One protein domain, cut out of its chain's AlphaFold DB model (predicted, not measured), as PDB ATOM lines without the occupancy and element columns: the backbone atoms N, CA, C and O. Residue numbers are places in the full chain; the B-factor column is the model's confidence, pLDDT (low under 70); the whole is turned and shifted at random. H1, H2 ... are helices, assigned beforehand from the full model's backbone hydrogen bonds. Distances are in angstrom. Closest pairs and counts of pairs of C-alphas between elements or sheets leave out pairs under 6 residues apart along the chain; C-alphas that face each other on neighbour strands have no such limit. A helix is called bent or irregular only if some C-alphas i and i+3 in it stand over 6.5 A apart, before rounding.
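This is residues 487 to 620 of the 1205 residues of an uncharacterized protein of Flectobacillus sp. BAB-3569 (UniProt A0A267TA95). The longest helix, H7, runs along one side of a compact cluster, and H1 crosses beneath it at nearly a right angle. H3 and H4 make a V that narrows toward their link at residues 530 to 533, H5 packs on H1 and H7, and the small helices H6 and H8 lie near opposite ends of H7. The printed part has 134 residues with eight named helices, H1 to H8 in order, and no named strand; the class is all helix. It is compact, with a radius of gyration of the C-alphas of 14.9 A and spans of 43 by 40 by 25 A.

H1, residues 490 to 503, and H7, residues 589 to 612, are the hubs, touching five helices each. They are about perpendicular at 83 degrees, with the C-alphas of Val 500 and Thr 606 closest at 6.1 A. H2, residues 509 to 512, only just touches H1, with 3 pairs of C-alphas within 8 A, the closest being Gln 501 and Leu 511 at 5.8 A. H3, residues 514 to 529, touches H7 at a steep tilt of 67 degrees, only just short of perpendicular, opposite ways; the C-alphas of Ile 520 and Ala 609 are closest at 5.7 A. H4, residues 534 to 553, touches H1 at a steep tilt of 66 degrees, the same way, with the C-alphas of Ala 492 and Phe 543 closest at 5.3 A. H4 has a kink of 41 degrees near residue 545 and is irregular: C-alphas 547 and 550 are 7.2 A apart. H5, residues 565 to 576, touches H7 at a steep tilt of 48 degrees, opposite ways, with the C-alphas of Ile 576 and Tyr 596 closest at 4.9 A. H6, residues 580 to 584, touches H7 only at the corner, with the C-alphas of Arg 583 and Ser 592 closest at 5.3 A. H8, residues 614 to 619, touches no helix. Every O i to N i+4 pair is within hydrogen-bond range in H1, H3, H5, H6, H7 and H8; H4 has 7 of 16, beside 10 of 17 O i to N i+3 pairs, and H2 is too short for an O i to N i+4 pair.

H1 begins at C-alpha 490 (196.310, 345.095, 214.469) and is 20.0 A long. H3 is 22.1 A, H4 28.7 A and H5 15.2 A long. H7 runs 34.2 A from C-alpha 589 (219.115, 325.224, 218.832). H8 ends at C-alpha 619 (187.172, 335.623, 240.723).

The C-alphas farthest apart, those of Ser 587 and His 618, are 44.5 A apart. The printed part has no cut. The link from H4 to H5, 11 residues, is long. Mean pLDDT of the printed part is 84.0; residues 507, 532 to 537, 555 and 585 to 590 are under 70.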
ATOM      1  N   THR A 487     199.164 351.880 220.157       87.25
ATOM      2  CA  THR A 487     200.592 351.571 219.986       87.25
ATOM      3  C   THR A 487     200.827 350.251 219.263       87.25
ATOM      4  O   THR A 487     201.740 350.143 218.438       87.25
ATOM      5  N   LEU A 488     200.021 349.244 219.571       88.56
ATOM      6  CA  LEU A 488     200.108 347.922 218.977       88.56
ATOM      7  C   LEU A 488     199.611 347.921 217.531       88.56
ATOM      8  O   LEU A 488     198.694 348.646 217.142       88.56
ATOM      9  N   SER A 489     200.220 347.060 216.717       88.56
ATOM     10  CA  SER A 489     199.672 346.757 215.396       88.56
ATOM     11  C   SER A 489     198.378 345.928 215.513       88.56
ATOM     12  O   SER A 489     198.208 345.188 216.489       88.56
ATOM     13  N   PRO A 490     197.483 345.971 214.507       88.25
ATOM     14  CA  PRO A 490     196.310 345.095 214.469       88.25
ATOM     15  C   PRO A 490     196.659 343.606 214.603       88.25
ATOM     16  O   PRO A 490     196.028 342.898 215.379       88.25
ATOM     17  N   SER A 491     197.712 343.136 213.922       86.88
ATOM     18  CA  SER A 491     198.163 341.740 214.035       86.88
ATOM     19  C   SER A 491     198.670 341.401 215.440       86.88
ATOM     20  O   SER A 491     198.368 340.327 215.948       86.88
ATOM     21  N   ALA A 492     199.407 342.309 216.092       89.88
ATOM     22  CA  ALA A 492     199.852 342.100 217.472       89.88
ATOM     23  C   ALA A 492     198.666 342.045 218.446       89.88
ATOM     24  O   ALA A 492     198.667 341.239 219.369       89.88
ATOM     25  N   THR A 493     197.629 342.849 218.199       89.88
ATOM     26  CA  THR A 493     196.383 342.830 218.976       89.88
ATOM     27  C   THR A 493     195.686 341.474 218.875       89.88
ATOM     28  O   THR A 493     195.349 340.875 219.894       89.88
ATOM     29  N   ASP A 494     195.525 340.948 217.660       88.38
ATOM     30  CA  ASP A 494     194.913 339.631 217.442       88.38
ATOM     31  C   ASP A 494     195.765 338.504 218.048       88.38
ATOM     32  O   ASP A 494     195.237 337.562 218.642       88.38
ATOM     33  N   ASN A 495     197.093 338.630 217.964       91.62
ATOM     34  CA  ASN A 495     198.034 337.693 218.564       91.62
ATOM     35  C   ASN A 495     197.947 337.679 220.100       91.62
ATOM     36  O   ASN A 495     197.890 336.599 220.681       91.62
ATOM     37  N   ILE A 496     197.864 338.842 220.760       92.12
ATOM     38  CA  ILE A 496     197.668 338.958 222.219       92.12
ATOM     39  C   ILE A 496     196.385 338.257 222.647       92.12
ATOM     40  O   ILE A 496     196.392 337.463 223.586       92.12
ATOM     41  N   ARG A 497     195.287 338.530 221.938       90.62
ATOM     42  CA  ARG A 497     193.975 337.944 222.225       90.62
ATOM     43  C   ARG A 497     194.027 336.417 222.142       90.62
ATOM     44  O   ARG A 497     193.607 335.733 223.074       90.62
ATOM     45  N   ALA A 498     194.627 335.896 221.074       91.69
ATOM     46  CA  ALA A 498     194.847 334.467 220.891       91.69
ATOM     47  C   ALA A 498     195.787 333.865 221.948       91.69
ATOM     48  O   ALA A 498     195.523 332.777 222.445       91.69
ATOM     49  N   LEU A 499     196.859 334.566 222.325       93.94
ATOM     50  CA  LEU A 499     197.796 334.131 223.363       93.94
ATOM     51  C   LEU A 499     197.117 334.002 224.724       93.94
ATOM     52  O   LEU A 499     197.239 332.957 225.353       93.94
ATOM     53  N   VAL A 500     196.372 335.022 225.156       92.38
ATOM     54  CA  VAL A 500     195.643 335.012 226.437       92.38
ATOM     55  C   VAL A 500     194.675 333.827 226.491       92.38
ATOM     56  O   VAL A 500     194.639 333.095 227.478       92.38
ATOM     57  N   GLN A 501     193.943 333.572 225.405       90.88
ATOM     58  CA  GLN A 501     193.030 332.431 225.317       90.88
ATOM     59  C   GLN A 501     193.759 331.083 225.257       90.88
ATOM     60  O   GLN A 501     193.331 330.121 225.894       90.88
ATOM     61  N   ALA A 502     194.854 330.983 224.501       92.56
ATOM     62  CA  ALA A 502     195.633 329.757 224.388       92.56
ATOM     63  C   ALA A 502     196.298 329.392 225.721       92.56
ATOM     64  O   ALA A 502     196.246 328.237 226.121       92.56
ATOM     65  N   LEU A 503     196.883 330.362 226.420       91.38
ATOM     66  CA  LEU A 503     197.591 330.156 227.684       91.38
ATOM     67  C   LEU A 503     196.648 329.935 228.869       91.38
ATOM     68  O   LEU A 503     197.032 329.278 229.833       91.38
ATOM     69  N   GLY A 504     195.437 330.485 228.836       86.50
ATOM     70  CA  GLY A 504     194.465 330.313 229.911       86.50
ATOM     71  C   GLY A 504     193.748 328.956 229.886       86.50
ATOM     72  O   GLY A 504     193.655 328.305 228.840       86.50
ATOM     73  N   ALA A 505     193.217 328.536 231.035       81.12
ATOM     74  CA  ALA A 505     192.490 327.282 231.216       81.12
ATOM     75  C   ALA A 505     191.181 327.238 230.412       81.12
ATOM     76  O   ALA A 505     190.496 328.248 230.227       81.12
ATOM     77  N   GLU A 506     190.793 326.052 229.935       73.62
ATOM     78  CA  GLU A 506     189.601 325.894 229.090       73.62
ATOM     79  C   GLU A 506     188.301 326.319 229.773       73.62
ATOM     80  O   GLU A 506     187.454 326.947 229.141       73.62
ATOM     81  N   GLN A 507     188.180 326.035 231.068       69.88
ATOM     82  CA  GLN A 507     186.975 326.286 231.863       69.88
ATOM     83  C   GLN A 507     186.842 327.739 232.343       69.88
ATOM     84  O   GLN A 507     185.834 328.092 232.955       69.88
ATOM     85  N   ASN A 508     187.844 328.591 232.103       78.38
ATOM     86  CA  ASN A 508     187.808 329.970 232.572       78.38
ATOM     87  C   ASN A 508     186.884 330.816 231.683       78.38
ATOM     88  O   ASN A 508     187.253 331.237 230.584       78.38
ATOM     89  N   GLN A 509     185.675 331.080 232.183       72.06
ATOM     90  CA  GLN A 509     184.637 331.817 231.459       72.06
ATOM     91  C   GLN A 509     185.053 333.258 231.116       72.06
ATOM     92  O   GLN A 509     184.609 333.790 230.100       72.06
ATOM     93  N   LEU A 510     185.956 333.870 231.894       78.00
ATOM     94  CA  LEU A 510     186.422 335.242 231.661       78.00
ATOM     95  C   LEU A 510     187.246 335.376 230.370       78.00
ATOM     96  O   LEU A 510     187.287 336.456 229.788       78.00
ATOM     97  N   LEU A 511     187.862 334.287 229.888       77.31
ATOM     98  CA  LEU A 511     188.629 334.265 228.633       77.31
ATOM     99  C   LEU A 511     187.741 334.271 227.378       77.31
ATOM    100  O   LEU A 511     188.213 334.595 226.284       77.31
ATOM    101  N   GLY A 512     186.474 333.872 227.526       71.88
ATOM    102  CA  GLY A 512     185.475 333.878 226.456       71.88
ATOM    103  C   GLY A 512     184.697 335.192 226.342       71.88
ATOM    104  O   GLY A 512     183.994 335.387 225.355       71.88
ATOM    105  N   ASP A 513     184.816 336.089 227.328       82.50
ATOM    106  CA  ASP A 513     184.151 337.393 227.319       82.50
ATOM    107  C   ASP A 513     184.979 338.433 226.547       82.50
ATOM    108  O   ASP A 513     186.071 338.838 226.953       82.50
ATOM    109  N   GLU A 514     184.413 338.906 225.439       80.62
ATOM    110  CA  GLU A 514     184.990 339.937 224.576       80.62
ATOM    111  C   GLU A 514     185.335 341.233 225.320       80.62
ATOM    112  O   GLU A 514     186.364 341.850 225.031       80.62
ATOM    113  N   LYS A 515     184.527 341.641 226.311       82.62
ATOM    114  CA  LYS A 515     184.808 342.858 227.089       82.62
ATOM    115  C   LYS A 515     186.071 342.689 227.926       82.62
ATOM    116  O   LYS A 515     186.939 343.561 227.905       82.62
ATOM    117  N   ASN A 516     186.208 341.553 228.609       84.88
ATOM    118  CA  ASN A 516     187.394 341.245 229.409       84.88
ATOM    119  C   ASN A 516     188.651 341.158 228.546       84.88
ATOM    120  O   ASN A 516     189.672 341.761 228.878       84.88
ATOM    121  N   LEU A 517     188.567 340.469 227.410       85.81
ATOM    122  CA  LEU A 517     189.694 340.320 226.499       85.81
ATOM    123  C   LEU A 517     190.134 341.669 225.902       85.81
ATOM    124  O   LEU A 517     191.334 341.926 225.756       85.81
ATOM    125  N   SER A 518     189.179 342.562 225.618       86.25
ATOM    126  CA  SER A 518     189.466 343.934 225.196       86.25
ATOM    127  C   SER A 518     190.156 344.748 226.293       86.25
ATOM    128  O   SER A 518     191.118 345.452 225.996       86.25
ATOM    129  N   LEU A 519     189.723 344.629 227.555       87.69
ATOM    130  CA  LEU A 519     190.367 345.306 228.687       87.69
ATOM    131  C   LEU A 519     191.815 344.842 228.874       87.69
ATOM    132  O   LEU A 519     192.707 345.676 228.971       87.69
ATOM    133  N   ILE A 520     192.069 343.529 228.852       90.44
ATOM    134  CA  ILE A 520     193.426 342.967 228.969       90.44
ATOM    135  C   ILE A 520     194.326 343.488 227.843       90.44
ATOM    136  O   ILE A 520     195.454 343.921 228.082       90.44
ATOM    137  N   THR A 521     193.815 343.485 226.612       91.06
ATOM    138  CA  THR A 521     194.576 343.957 225.450       91.06
ATOM    139  C   THR A 521     194.856 345.460 225.528       91.06
ATOM    140  O   THR A 521     195.975 345.893 225.251       91.06
ATOM    141  N   SER A 522     193.870 346.253 225.957       89.00
ATOM    142  CA  SER A 522     194.028 347.690 226.190       89.00
ATOM    143  C   SER A 522     195.070 347.975 227.270       89.00
ATOM    144  O   SER A 522     195.898 348.863 227.080       89.00
ATOM    145  N   SER A 523     195.091 347.212 228.368       89.06
ATOM    146  CA  SER A 523     196.121 347.355 229.402       89.06
ATOM    147  C   SER A 523     197.515 347.152 228.810       89.06
ATOM    148  O   SER A 523     198.378 348.009 228.993       89.06
ATOM    149  N   ILE A 524     197.724 346.084 228.024       90.81
ATOM    150  CA  ILE A 524     198.999 345.809 227.328       90.81
ATOM    151  C   ILE A 524     199.400 346.973 226.412       90.81
ATOM    152  O   ILE A 524     200.549 347.418 226.466       90.81
ATOM    153  N   ASP A 525     198.467 347.512 225.620       89.94
ATOM    154  CA  ASP A 525     198.731 348.683 224.775       89.94
ATOM    155  C   ASP A 525     199.155 349.906 225.603       89.94
ATOM    156  O   ASP A 525     200.147 350.563 225.283       89.94
ATOM    157  N   GLN A 526     198.448 350.186 226.702       86.12
ATOM    158  CA  GLN A 526     198.722 351.316 227.591       86.12
ATOM    159  C   GLN A 526     200.077 351.192 228.295       86.12
ATOM    160  O   GLN A 526     200.807 352.184 228.409       86.12
ATOM    161  N   TYR A 527     200.464 349.992 228.712       85.88
ATOM    162  CA  TYR A 527     201.780 349.728 229.285       85.88
ATOM    163  C   TYR A 527     202.897 349.949 228.268       85.88
ATOM    164  O   TYR A 527     203.781 350.778 228.495       85.88
ATOM    165  N   ILE A 528     202.796 349.318 227.093       83.88
ATOM    166  CA  ILE A 528     203.757 349.488 225.995       83.88
ATOM    167  C   ILE A 528     203.849 350.961 225.574       83.88
ATOM    168  O   ILE A 528     204.938 351.457 225.284       83.88
ATOM    169  N   SER A 529     202.725 351.686 225.577       80.88
ATOM    170  CA  SER A 529     202.680 353.101 225.199       80.88
ATOM    171  C   SER A 529     203.524 354.007 226.097       80.88
ATOM    172  O   SER A 529     203.992 355.044 225.630       80.88
ATOM    173  N   GLY A 530     203.718 353.628 227.365       74.25
ATOM    174  CA  GLY A 530     204.426 354.454 228.337       74.25
ATOM    175  C   GLY A 530     205.861 354.047 228.625       74.25
ATOM    176  O   GLY A 530     206.512 354.698 229.435       74.25
ATOM    177  N   ILE A 531     206.378 353.019 227.951       74.19
ATOM    178  CA  ILE A 531     207.807 352.715 227.991       74.19
ATOM    179  C   ILE A 531     208.561 353.839 227.263       74.19
ATOM    180  O   ILE A 531     208.371 354.067 226.064       74.19
ATOM    181  N   LYS A 532     209.418 354.563 227.995       66.38
ATOM    182  CA  LYS A 532     210.183 355.712 227.480       66.38
ATOM    183  C   LYS A 532     211.282 355.269 226.489       66.38
ATOM    184  O   LYS A 532     211.981 354.279 226.703       66.38
ATOM    185  N   GLY A 533     211.502 356.053 225.426       61.53
ATOM    186  CA  GLY A 533     212.669 355.947 224.531       61.53
ATOM    187  C   GLY A 533     212.510 355.083 223.263       61.53
ATOM    188  O   GLY A 533     211.419 354.659 222.889       61.53
ATOM    189  N   ARG A 534     213.639 354.823 222.570       56.19
ATOM    190  CA  ARG A 534     213.704 354.118 221.263       56.19
ATOM    191  C   ARG A 534     213.201 352.662 221.296       56.19
ATOM    192  O   ARG A 534     212.982 352.079 220.238       56.19
ATOM    193  N   LYS A 535     212.997 352.078 222.485       62.34
ATOM    194  CA  LYS A 535     212.554 350.684 222.671       62.34
ATOM    195  C   LYS A 535     211.077 350.456 222.293       62.34
ATOM    196  O   LYS A 535     210.716 349.330 221.974       62.34
ATOM    197  N   ARG A 536     210.234 351.502 222.229       66.06
ATOM    198  CA  ARG A 536     208.777 351.380 221.978       66.06
ATOM    199  C   ARG A 536     208.420 350.642 220.679       66.06
ATOM    200  O   ARG A 536     207.519 349.812 220.679       66.06
ATOM    201  N   GLY A 537     209.128 350.915 219.580       62.03
ATOM    202  CA  GLY A 537     208.866 350.264 218.285       62.03
ATOM    203  C   GLY A 537     209.241 348.778 218.256       62.03
ATOM    204  O   GLY A 537     208.601 347.993 217.561       62.03
ATOM    205  N   ILE A 538     210.235 348.383 219.059       70.75
ATOM    206  CA  ILE A 538     210.756 347.009 219.125       70.75
ATOM    207  C   ILE A 538     209.764 346.079 219.841       70.75
ATOM    208  O   ILE A 538     209.735 344.884 219.571       70.75
ATOM    209  N   LEU A 539     208.874 346.610 220.682       74.19
ATOM    210  CA  LEU A 539     207.927 345.808 221.465       74.19
ATOM    211  C   LEU A 539     206.832 345.121 220.625       74.19
ATOM    212  O   LEU A 539     206.218 344.172 221.099       74.19
ATOM    213  N   ASN A 540     206.618 345.532 219.368       81.69
ATOM    214  CA  ASN A 540     205.756 344.794 218.429       81.69
ATOM    215  C   ASN A 540     206.454 343.555 217.825       81.69
ATOM    216  O   ASN A 540     205.779 342.657 217.317       81.69
ATOM    217  N   VAL A 541     207.791 343.497 217.854       85.25
ATOM    218  CA  VAL A 541     208.580 342.453 217.179       85.25
ATOM    219  C   VAL A 541     208.302 341.053 217.741       85.25
ATOM    220  O   VAL A 541     208.054 340.165 216.927       85.25
ATOM    221  N   PRO A 542     208.254 340.819 219.071       88.69
ATOM    222  CA  PRO A 542     207.931 339.503 219.629       88.69
ATOM    223  C   PRO A 542     206.587 338.947 219.138       88.69
ATOM    224  O   PRO A 542     206.512 337.795 218.711       88.69
ATOM    225  N   PHE A 543     205.546 339.785 219.113       90.50
ATOM    226  CA  PHE A 543     204.225 339.401 218.607       90.50
ATOM    227  C   PHE A 543     204.266 339.088 217.111       90.50
ATOM    228  O   PHE A 543     203.720 338.081 216.673       90.50
ATOM    229  N   SER A 544     204.966 339.906 216.319       87.56
ATOM    230  CA  SER A 544     205.124 339.665 214.882       87.56
ATOM    231  C   SER A 544     205.912 338.385 214.580       87.56
ATOM    232  O   SER A 544     205.594 337.687 213.617       87.56
ATOM    233  N   LEU A 545     206.936 338.065 215.379       89.25
ATOM    234  CA  LEU A 545     207.720 336.835 215.245       89.25
ATOM    235  C   LEU A 545     206.838 335.604 215.462       89.25
ATOM    236  O   LEU A 545     206.853 334.690 214.634       89.25
ATOM    237  N   LEU A 546     206.042 335.600 216.534       91.50
ATOM    238  CA  LEU A 546     205.110 334.511 216.813       91.50
ATOM    239  C   LEU A 546     204.011 334.409 215.743       91.50
ATOM    240  O   LEU A 546     203.680 333.309 215.303       91.50
ATOM    241  N   GLU A 547     203.468 335.547 215.312       89.38
ATOM    242  CA  GLU A 547     202.338 335.608 214.386       89.38
ATOM    243  C   GLU A 547     202.708 335.229 212.943       89.38
ATOM    244  O   GLU A 547     201.872 334.664 212.235       89.38
ATOM    245  N   HIS A 548     203.933 335.516 212.485       82.38
ATOM    246  CA  HIS A 548     204.292 335.406 211.061       82.38
ATOM    247  C   HIS A 548     205.560 334.598 210.745       82.38
ATOM    248  O   HIS A 548     205.692 334.100 209.626       82.38
ATOM    249  N   ILE A 549     206.503 334.468 211.684       83.31
ATOM    250  CA  ILE A 549     207.816 333.863 211.405       83.31
ATOM    251  C   ILE A 549     207.896 332.443 211.971       83.31
ATOM    252  O   ILE A 549     208.189 331.497 211.237       83.31
ATOM    253  N   PHE A 550     207.612 332.256 213.262       85.25
ATOM    254  CA  PHE A 550     207.762 330.952 213.916       85.25
ATOM    255  C   PHE A 550     206.802 329.892 213.375       85.25
ATOM    256  O   PHE A 550     207.179 328.733 213.249       85.25
ATOM    257  N   ASN A 551     205.584 330.266 212.998       82.06
ATOM    258  CA  ASN A 551     204.626 329.363 212.355       82.06
ATOM    259  C   ASN A 551     205.108 328.826 210.996       82.06
ATOM    260  O   ASN A 551     204.934 327.639 210.709       82.06
ATOM    261  N   THR A 552     205.749 329.676 210.193       75.12
ATOM    262  CA  THR A 552     206.337 329.323 208.898       75.12
ATOM    263  C   THR A 552     207.527 328.386 209.107       75.12
ATOM    264  O   THR A 552     207.565 327.294 208.537       75.12
ATOM    265  N   LEU A 553     208.442 328.748 210.018       71.31
ATOM    266  CA  LEU A 553     209.616 327.937 210.365       71.31
ATOM    267  C   LEU A 553     209.242 326.568 210.957       71.31
ATOM    268  O   LEU A 553     209.876 325.560 210.649       71.31
ATOM    269  N   PHE A 554     208.195 326.504 211.782       79.50
ATOM    270  CA  PHE A 554     207.756 325.285 212.464       79.50
ATOM    271  C   PHE A 554     206.611 324.567 211.733       79.50
ATOM    272  O   PHE A 554     205.631 324.115 212.335       79.50
ATOM    273  N   GLY A 555     206.783 324.392 210.421       69.00
ATOM    274  CA  GLY A 555     205.968 323.484 209.613       69.00
ATOM    275  C   GLY A 555     204.867 324.147 208.790       69.00
ATOM    276  O   GLY A 555     203.826 323.511 208.614       69.00
ATOM    277  N   MET A 556     205.104 325.366 208.284       76.81
ATOM    278  CA  MET A 556     204.204 326.086 207.364       76.81
ATOM    279  C   MET A 556     202.770 326.189 207.896       76.81
ATOM    280  O   MET A 556     201.797 325.845 207.225       76.81
ATOM    281  N   LYS A 557     202.633 326.609 209.153       84.81
ATOM    282  CA  LYS A 557     201.328 326.799 209.790       84.81
ATOM    283  C   LYS A 557     200.777 328.199 209.474       84.81
ATOM    284  O   LYS A 557     201.570 329.111 209.244       84.81
ATOM    285  N   PRO A 558     199.445 328.400 209.491       88.19
ATOM    286  CA  PRO A 558     198.856 329.729 209.313       88.19
ATOM    287  C   PRO A 558     199.260 330.689 210.453       88.19
ATOM    288  O   PRO A 558     199.895 330.266 211.424       88.19
ATOM    289  N   PRO A 559     198.899 331.985 210.378       89.56
ATOM    290  CA  PRO A 559     199.096 332.927 211.479       89.56
ATOM    291  C   PRO A 559     198.592 332.371 212.815       89.56
ATOM    292  O   PRO A 559     197.534 331.738 212.852       89.56
ATOM    293  N   PHE A 560     199.358 332.565 213.895       92.12
ATOM    294  CA  PHE A 560     199.063 331.974 215.209       92.12
ATOM    295  C   PHE A 560     197.647 332.318 215.684       92.12
ATOM    296  O   PHE A 560     196.884 331.420 216.048       92.12
ATOM    297  N   SER A 561     197.249 333.587 215.558       91.50
ATOM    298  CA  SER A 561     195.898 334.061 215.893       91.50
ATOM    299  C   SER A 561     194.765 333.370 215.123       91.50
ATOM    300  O   SER A 561     193.613 333.374 215.551       91.50
ATOM    301  N   SER A 562     195.081 332.763 213.978       90.56
ATOM    302  CA  SER A 562     194.115 332.130 213.082       90.56
ATOM    303  C   SER A 562     194.065 330.607 213.206       90.56
ATOM    304  O   SER A 562     193.185 329.982 212.612       90.56
ATOM    305  N   MET A 563     194.967 329.996 213.974       91.88
ATOM    306  CA  MET A 563     194.855 328.593 214.382       91.88
ATOM    307  C   MET A 563     193.669 328.410 215.347       91.88
ATOM    308  O   MET A 563     193.256 329.359 216.008       91.88
ATOM    309  N   ASN A 564     193.104 327.202 215.447       90.00
ATOM    310  CA  ASN A 564     192.172 326.928 216.547       90.00
ATOM    311  C   ASN A 564     192.930 326.839 217.888       90.00
ATOM    312  O   ASN A 564     194.139 326.604 217.912       90.00
ATOM    313  N   ARG A 565     192.218 327.003 219.009       89.38
ATOM    314  CA  ARG A 565     192.825 327.047 220.351       89.38
ATOM    315  C   ARG A 565     193.675 325.809 220.663       89.38
ATOM    316  O   ARG A 565     194.804 325.955 221.120       89.38
ATOM    317  N   ASP A 566     193.191 324.608 220.355       91.00
ATOM    318  CA  ASP A 566     193.942 323.365 220.593       91.00
ATOM    319  C   ASP A 566     195.266 323.338 219.815       91.00
ATOM    320  O   ASP A 566     196.299 322.908 220.333       91.00
ATOM    321  N   GLU A 567     195.267 323.820 218.566       92.69
ATOM    322  CA  GLU A 567     196.488 323.928 217.767       92.69
ATOM    323  C   GLU A 567     197.420 325.006 218.305       92.69
ATOM    324  O   GLU A 567     198.623 324.764 218.344       92.69
ATOM    325  N   GLN A 568     196.897 326.151 218.753       94.00
ATOM    326  CA  GLN A 568     197.695 327.200 219.399       94.00
ATOM    327  C   GLN A 568     198.412 326.650 220.633       94.00
ATOM    328  O   GLN A 568     199.625 326.802 220.768       94.00
ATOM    329  N   ARG A 569     197.683 325.942 221.499       93.31
ATOM    330  CA  ARG A 569     198.207 325.328 222.726       93.31
ATOM    331  C   ARG A 569     199.280 324.294 222.424       93.31
ATOM    332  O   ARG A 569     200.383 324.359 222.966       93.31
ATOM    333  N   TYR A 570     198.996 323.384 221.495       92.19
ATOM    334  CA  TYR A 570     199.976 322.400 221.051       92.19
ATOM    335  C   TYR A 570     201.199 323.055 220.406       92.19
ATOM    336  O   TYR A 570     202.321 322.613 220.641       92.19
ATOM    337  N   PHE A 571     201.007 324.115 219.618       92.56
ATOM    338  CA  PHE A 571     202.095 324.846 218.983       92.56
ATOM    339  C   PHE A 571     203.025 325.476 220.021       92.56
ATOM    340  O   PHE A 571     204.237 325.267 219.963       92.56
ATOM    341  N   LEU A 572     202.453 326.188 220.995       93.88
ATOM    342  CA  LEU A 572     203.197 326.791 222.094       93.88
ATOM    343  C   LEU A 572     203.969 325.727 222.880       93.88
ATOM    344  O   LEU A 572     205.185 325.833 223.005       93.88
ATOM    345  N   ASN A 573     203.310 324.659 223.334       91.62
ATOM    346  CA  ASN A 573     203.964 323.613 224.121       91.62
ATOM    347  C   ASN A 573     205.064 322.875 223.334       91.62
ATOM    348  O   ASN A 573     206.154 322.622 223.834       91.62
ATOM    349  N   HIS A 574     204.794 322.523 222.074       88.75
ATOM    350  CA  HIS A 574     205.679 321.657 221.297       88.75
ATOM    351  C   HIS A 574     206.836 322.395 220.607       88.75
ATOM    352  O   HIS A 574     207.874 321.781 220.336       88.75
ATOM    353  N   TYR A 575     206.679 323.679 220.275       88.06
ATOM    354  CA  TYR A 575     207.685 324.445 219.528       88.06
ATOM    355  C   TYR A 575     208.291 325.607 220.312       88.06
ATOM    356  O   TYR A 575     209.451 325.925 220.066       88.06
ATOM    357  N   ILE A 576     207.546 326.215 221.238       91.50
ATOM    358  CA  ILE A 576     207.971 327.429 221.945       91.50
ATOM    359  C   ILE A 576     208.488 327.084 223.348       91.50
ATOM    360  O   ILE A 576     209.663 327.293 223.634       91.50
ATOM    361  N   PHE A 577     207.666 326.469 224.202       90.25
ATOM    362  CA  PHE A 577     207.990 326.128 225.596       90.25
ATOM    363  C   PHE A 577     208.724 324.787 225.736       90.25
ATOM    364  O   PHE A 577     208.414 323.959 226.588       90.25
ATOM    365  N   ARG A 578     209.724 324.564 224.879       84.94
ATOM    366  CA  ARG A 578     210.585 323.378 224.938       84.94
ATOM    367  C   ARG A 578     211.483 323.428 226.165       84.94
ATOM    368  O   ARG A 578     212.037 324.482 226.465       84.94
ATOM    369  N   ASN A 579     211.707 322.287 226.811       82.31
ATOM    370  CA  ASN A 579     212.715 322.189 227.866       82.31
ATOM    371  C   ASN A 579     214.142 322.311 227.300       82.31
ATOM    372  O   ASN A 579     214.356 322.222 226.089       82.31
ATOM    373  N   GLU A 580     215.129 322.509 228.171       79.12
ATOM    374  CA  GLU A 580     216.508 322.780 227.756       79.12
ATOM    375  C   GLU A 580     217.076 321.696 226.822       79.12
ATOM    376  O   GLU A 580     217.638 322.005 225.769       79.12
ATOM    377  N   TRP A 581     216.853 320.418 227.136       77.31
ATOM    378  CA  TRP A 581     217.304 319.299 226.305       77.31
ATOM    379  C   TRP A 581     216.624 319.261 224.943       77.31
ATOM    380  O   TRP A 581     217.279 319.020 223.926       77.31
ATOM    381  N   GLN A 582     215.321 319.521 224.883       79.25
ATOM    382  CA  GLN A 582     214.579 319.634 223.629       79.25
ATOM    383  C   GLN A 582     215.096 320.803 222.785       79.25
ATOM    384  O   GLN A 582     215.196 320.678 221.563       79.25
ATOM    385  N   ARG A 583     215.468 321.928 223.408       82.25
ATOM    386  CA  ARG A 583     216.046 323.081 222.702       82.25
ATOM    387  C   ARG A 583     217.443 322.773 222.177       82.25
ATOM    388  O   ARG A 583     217.671 322.914 220.977       82.25
ATOM    389  N   LYS A 584     218.325 322.231 223.021       73.00
ATOM    390  CA  LYS A 584     219.679 321.786 222.643       73.00
ATOM    391  C   LYS A 584     219.669 320.711 221.547       73.00
ATOM    392  O   LYS A 584     220.538 320.722 220.683       73.00
ATOM    393  N   SER A 585     218.667 319.825 221.539       66.44
ATOM    394  CA  SER A 585     218.503 318.762 220.532       66.44
ATOM    395  C   SER A 585     217.675 319.158 219.299       66.44
ATOM    396  O   SER A 585     217.487 318.341 218.395       66.44
ATOM    397  N   SER A 586     217.170 320.396 219.238       61.81
ATOM    398  CA  SER A 586     216.404 320.901 218.093       61.81
ATOM    399  C   SER A 586     217.281 321.027 216.843       61.81
ATOM    400  O   SER A 586     218.473 321.281 216.942       61.81
ATOM    401  N   SER A 587     216.678 320.953 215.647       61.00
ATOM    402  CA  SER A 587     217.403 321.093 214.369       61.00
ATOM    403  C   SER A 587     218.128 322.428 214.185       61.00
ATOM    404  O   SER A 587     219.003 322.508 213.332       61.00
ATOM    405  N   VAL A 588     217.738 323.469 214.929       63.81
ATOM    406  CA  VAL A 588     218.458 324.745 215.039       63.81
ATOM    407  C   VAL A 588     218.316 325.251 216.487       63.81
ATOM    408  O   VAL A 588     217.335 325.932 216.797       63.81
ATOM    409  N   PRO A 589     219.242 324.909 217.406       66.19
ATOM    410  CA  PRO A 589     219.115 325.224 218.832       66.19
ATOM    411  C   PRO A 589     219.022 326.717 219.116       66.19
ATOM    412  O   PRO A 589     218.229 327.114 219.955       66.19
ATOM    413  N   VAL A 590     219.750 327.548 218.362       68.38
ATOM    414  CA  VAL A 590     219.703 329.013 218.501       68.38
ATOM    415  C   VAL A 590     218.295 329.553 218.233       68.38
ATOM    416  O   VAL A 590     217.806 330.378 218.995       68.38
ATOM    417  N   ILE A 591     217.611 329.057 217.194       75.44
ATOM    418  CA  ILE A 591     216.223 329.454 216.901       75.44
ATOM    419  C   ILE A 591     215.274 328.918 217.979       75.44
ATOM    420  O   ILE A 591     214.344 329.614 218.363       75.44
ATOM    421  N   SER A 592     215.511 327.702 218.474       79.00
ATOM    422  CA  SER A 592     214.707 327.084 219.538       79.00
ATOM    423  C   SER A 592     214.817 327.851 220.862       79.00
ATOM    424  O   SER A 592     213.808 328.140 221.496       79.00
ATOM    425  N   GLU A 593     216.034 328.242 221.245       81.44
ATOM    426  CA  GLU A 593     216.305 329.083 222.412       81.44
ATOM    427  C   GLU A 593     215.690 330.472 222.234       81.44
ATOM    428  O   GLU A 593     214.967 330.942 223.104       81.44
ATOM    429  N   PHE A 594     215.882 331.101 221.073       82.00
ATOM    430  CA  PHE A 594     215.276 332.399 220.785       82.00
ATOM    431  C   PHE A 594     213.741 332.351 220.838       82.00
ATOM    432  O   PHE A 594     213.120 333.212 221.455       82.00
ATOM    433  N   ALA A 595     213.122 331.321 220.252       86.88
ATOM    434  CA  ALA A 595     211.679 331.117 220.314       86.88
ATOM    435  C   ALA A 595     211.192 330.930 221.757       86.88
ATOM    436  O   ALA A 595     210.192 331.535 222.132       86.88
ATOM    437  N   TYR A 596     211.919 330.165 222.576       88.38
ATOM    438  CA  TYR A 596     211.624 329.984 223.998       88.38
ATOM    439  C   TYR A 596     211.669 331.302 224.780       88.38
ATOM    440  O   TYR A 596     210.719 331.613 225.496       88.38
ATOM    441  N   GLN A 597     212.708 332.121 224.590       84.62
ATOM    442  CA  GLN A 597     212.834 333.420 225.265       84.62
ATOM    443  C   GLN A 597     211.732 334.406 224.850       84.62
ATOM    444  O   GLN A 597     211.140 335.088 225.694       84.62
ATOM    445  N   ILE A 598     211.393 334.442 223.555       87.12
ATOM    446  CA  ILE A 598     210.247 335.211 223.056       87.12
ATOM    447  C   ILE A 598     208.945 334.692 223.679       87.12
ATOM    448  O   ILE A 598     208.136 335.488 224.149       87.12
ATOM    449  N   GLY A 599     208.765 333.373 223.751       90.69
ATOM    450  CA  GLY A 599     207.617 332.736 224.390       90.69
ATOM    451  C   GLY A 599     207.457 333.113 225.860       90.69
ATOM    452  O   GLY A 599     206.369 333.519 226.261       90.69
ATOM    453  N   LEU A 600     208.532 333.033 226.651       86.25
ATOM    454  CA  LEU A 600     208.527 333.432 228.063       86.25
ATOM    455  C   LEU A 600     208.175 334.910 228.234       86.25
ATOM    456  O   LEU A 600     207.367 335.242 229.097       86.25
ATOM    457  N   SER A 601     208.725 335.785 227.389       85.06
ATOM    458  CA  SER A 601     208.447 337.226 227.432       85.06
ATOM    459  C   SER A 601     206.977 337.535 227.117       85.06
ATOM    460  O   SER A 601     206.333 338.315 227.817       85.06
ATOM    461  N   LEU A 602     206.426 336.893 226.081       89.81
ATOM    462  CA  LEU A 602     205.017 337.025 225.697       89.81
ATOM    463  C   LEU A 602     204.082 336.471 226.779       89.81
ATOM    464  O   LEU A 602     203.065 337.092 227.097       89.81
ATOM    465  N   ASN A 603     204.440 335.331 227.371       90.12
ATOM    466  CA  ASN A 603     203.713 334.734 228.484       90.12
ATOM    467  C   ASN A 603     203.719 335.649 229.718       90.12
ATOM    468  O   ASN A 603     202.656 335.951 230.242       90.12
ATOM    469  N   ALA A 604     204.883 336.159 230.129       87.50
ATOM    470  CA  ALA A 604     205.002 337.083 231.255       87.50
ATOM    471  C   ALA A 604     204.108 338.319 231.073       87.50
ATOM    472  O   ALA A 604     203.324 338.650 231.955       87.50
ATOM    473  N   LEU A 605     204.161 338.962 229.902       88.25
ATOM    474  CA  LEU A 605     203.381 340.166 229.619       88.25
ATOM    475  C   LEU A 605     201.865 339.906 229.616       88.25
ATOM    476  O   LEU A 605     201.098 340.684 230.183       88.25
ATOM    477  N   THR A 606     201.430 338.811 228.985       90.56
ATOM    478  CA  THR A 606     200.003 338.462 228.893       90.56
ATOM    479  C   THR A 606     199.434 337.994 230.230       90.56
ATOM    480  O   THR A 606     198.345 338.428 230.597       90.56
ATOM    481  N   GLN A 607     200.177 337.188 230.995       89.31
ATOM    482  CA  GLN A 607     199.783 336.774 232.344       89.31
ATOM    483  C   GLN A 607     199.715 337.963 233.306       89.31
ATOM    484  O   GLN A 607     198.745 338.093 234.052       89.31
ATOM    485  N   PHE A 608     200.710 338.856 233.269       89.75
ATOM    486  CA  PHE A 608     200.753 340.021 234.150       89.75
ATOM    487  C   PHE A 608     199.543 340.943 233.903       89.75
ATOM    488  O   PHE A 608     198.876 341.374 234.845       89.75
ATOM    489  N   ALA A 609     199.164 341.157 232.638       91.75
ATOM    490  CA  ALA A 609     197.945 341.889 232.295       91.75
ATOM    491  C   ALA A 609     196.659 341.142 232.700       91.75
ATOM    492  O   ALA A 609     195.717 341.763 233.196       91.75
ATOM    493  N   PHE A 610     196.617 339.816 232.521       91.81
ATOM    494  CA  PHE A 610     195.466 338.984 232.878       91.81
ATOM    495  C   PHE A 610     195.157 339.044 234.380       91.81
ATOM    496  O   PHE A 610     194.035 339.362 234.759       91.81
ATOM    497  N   TYR A 611     196.155 338.829 235.239       92.44
ATOM    498  CA  TYR A 611     195.983 338.842 236.698       92.44
ATOM    499  C   TYR A 611     195.917 340.250 237.311       92.44
ATOM    500  O   TYR A 611     195.530 340.410 238.469       92.44
ATOM    501  N   THR A 612     196.209 341.294 236.530       91.75
ATOM    502  CA  THR A 612     195.894 342.677 236.919       91.75
ATOM    503  C   THR A 612     194.408 343.004 236.728       91.75
ATOM    504  O   THR A 612     193.877 343.896 237.390       91.75
ATOM    505  N   ASN A 613     193.705 342.297 235.836       90.94
ATOM    506  CA  ASN A 613     192.304 342.574 235.533       90.94
ATOM    507  C   ASN A 613     191.410 342.407 236.777       90.94
ATOM    508  O   ASN A 613     191.428 341.370 237.438       90.94
ATOM    509  N   ALA A 614     190.582 343.413 237.066       88.75
ATOM    510  CA  ALA A 614     189.747 343.446 238.267       88.75
ATOM    511  C   ALA A 614     188.759 342.268 238.366       88.75
ATOM    512  O   ALA A 614     188.580 341.717 239.450       88.75
ATOM    513  N   ASN A 615     188.162 341.836 237.247       89.44
ATOM    514  CA  ASN A 615     187.223 340.710 237.239       89.44
ATOM    515  C   ASN A 615     187.940 339.390 237.542       89.44
ATOM    516  O   ASN A 615     187.420 338.560 238.287       89.44
ATOM    517  N   VAL A 616     189.160 339.223 237.018       89.56
ATOM    518  CA  VAL A 616     190.010 338.065 237.325       89.56
ATOM    519  C   VAL A 616     190.384 338.069 238.804       89.56
ATOM    520  O   VAL A 616     190.160 337.068 239.478       89.56
ATOM    521  N   ARG A 617     190.863 339.199 239.335       90.56
ATOM    522  CA  ARG A 617     191.213 339.351 240.757       90.56
ATOM    523  C   ARG A 617     190.053 339.014 241.692       90.56
ATOM    524  O   ARG A 617     190.233 338.259 242.641       90.56
ATOM    525  N   HIS A 618     188.858 339.512 241.385       88.50
ATOM    526  CA  HIS A 618     187.659 339.181 242.146       88.50
ATOM    527  C   HIS A 618     187.344 337.677 242.081       88.50
ATOM    528  O   HIS A 618     187.032 337.065 243.098       88.50
ATOM    529  N   SER A 619     187.466 337.054 240.900       88.69
ATOM    530  CA  SER A 619     187.172 335.623 240.723       88.69
ATOM    531  C   SER A 619     188.101 334.680 241.493       88.69
ATOM    532  O   SER A 619     187.708 333.551 241.764       88.69
ATOM    533  N   ILE A 620     189.300 335.143 241.861       91.56
ATOM    534  CA  ILE A 620     190.293 334.382 242.638       91.56
ATOM    535  C   ILE A 620     190.317 334.773 244.127       91.56
ATOM    536  O   ILE A 620     191.246 334.423 244.849       91.56
TER     537      ILE A 620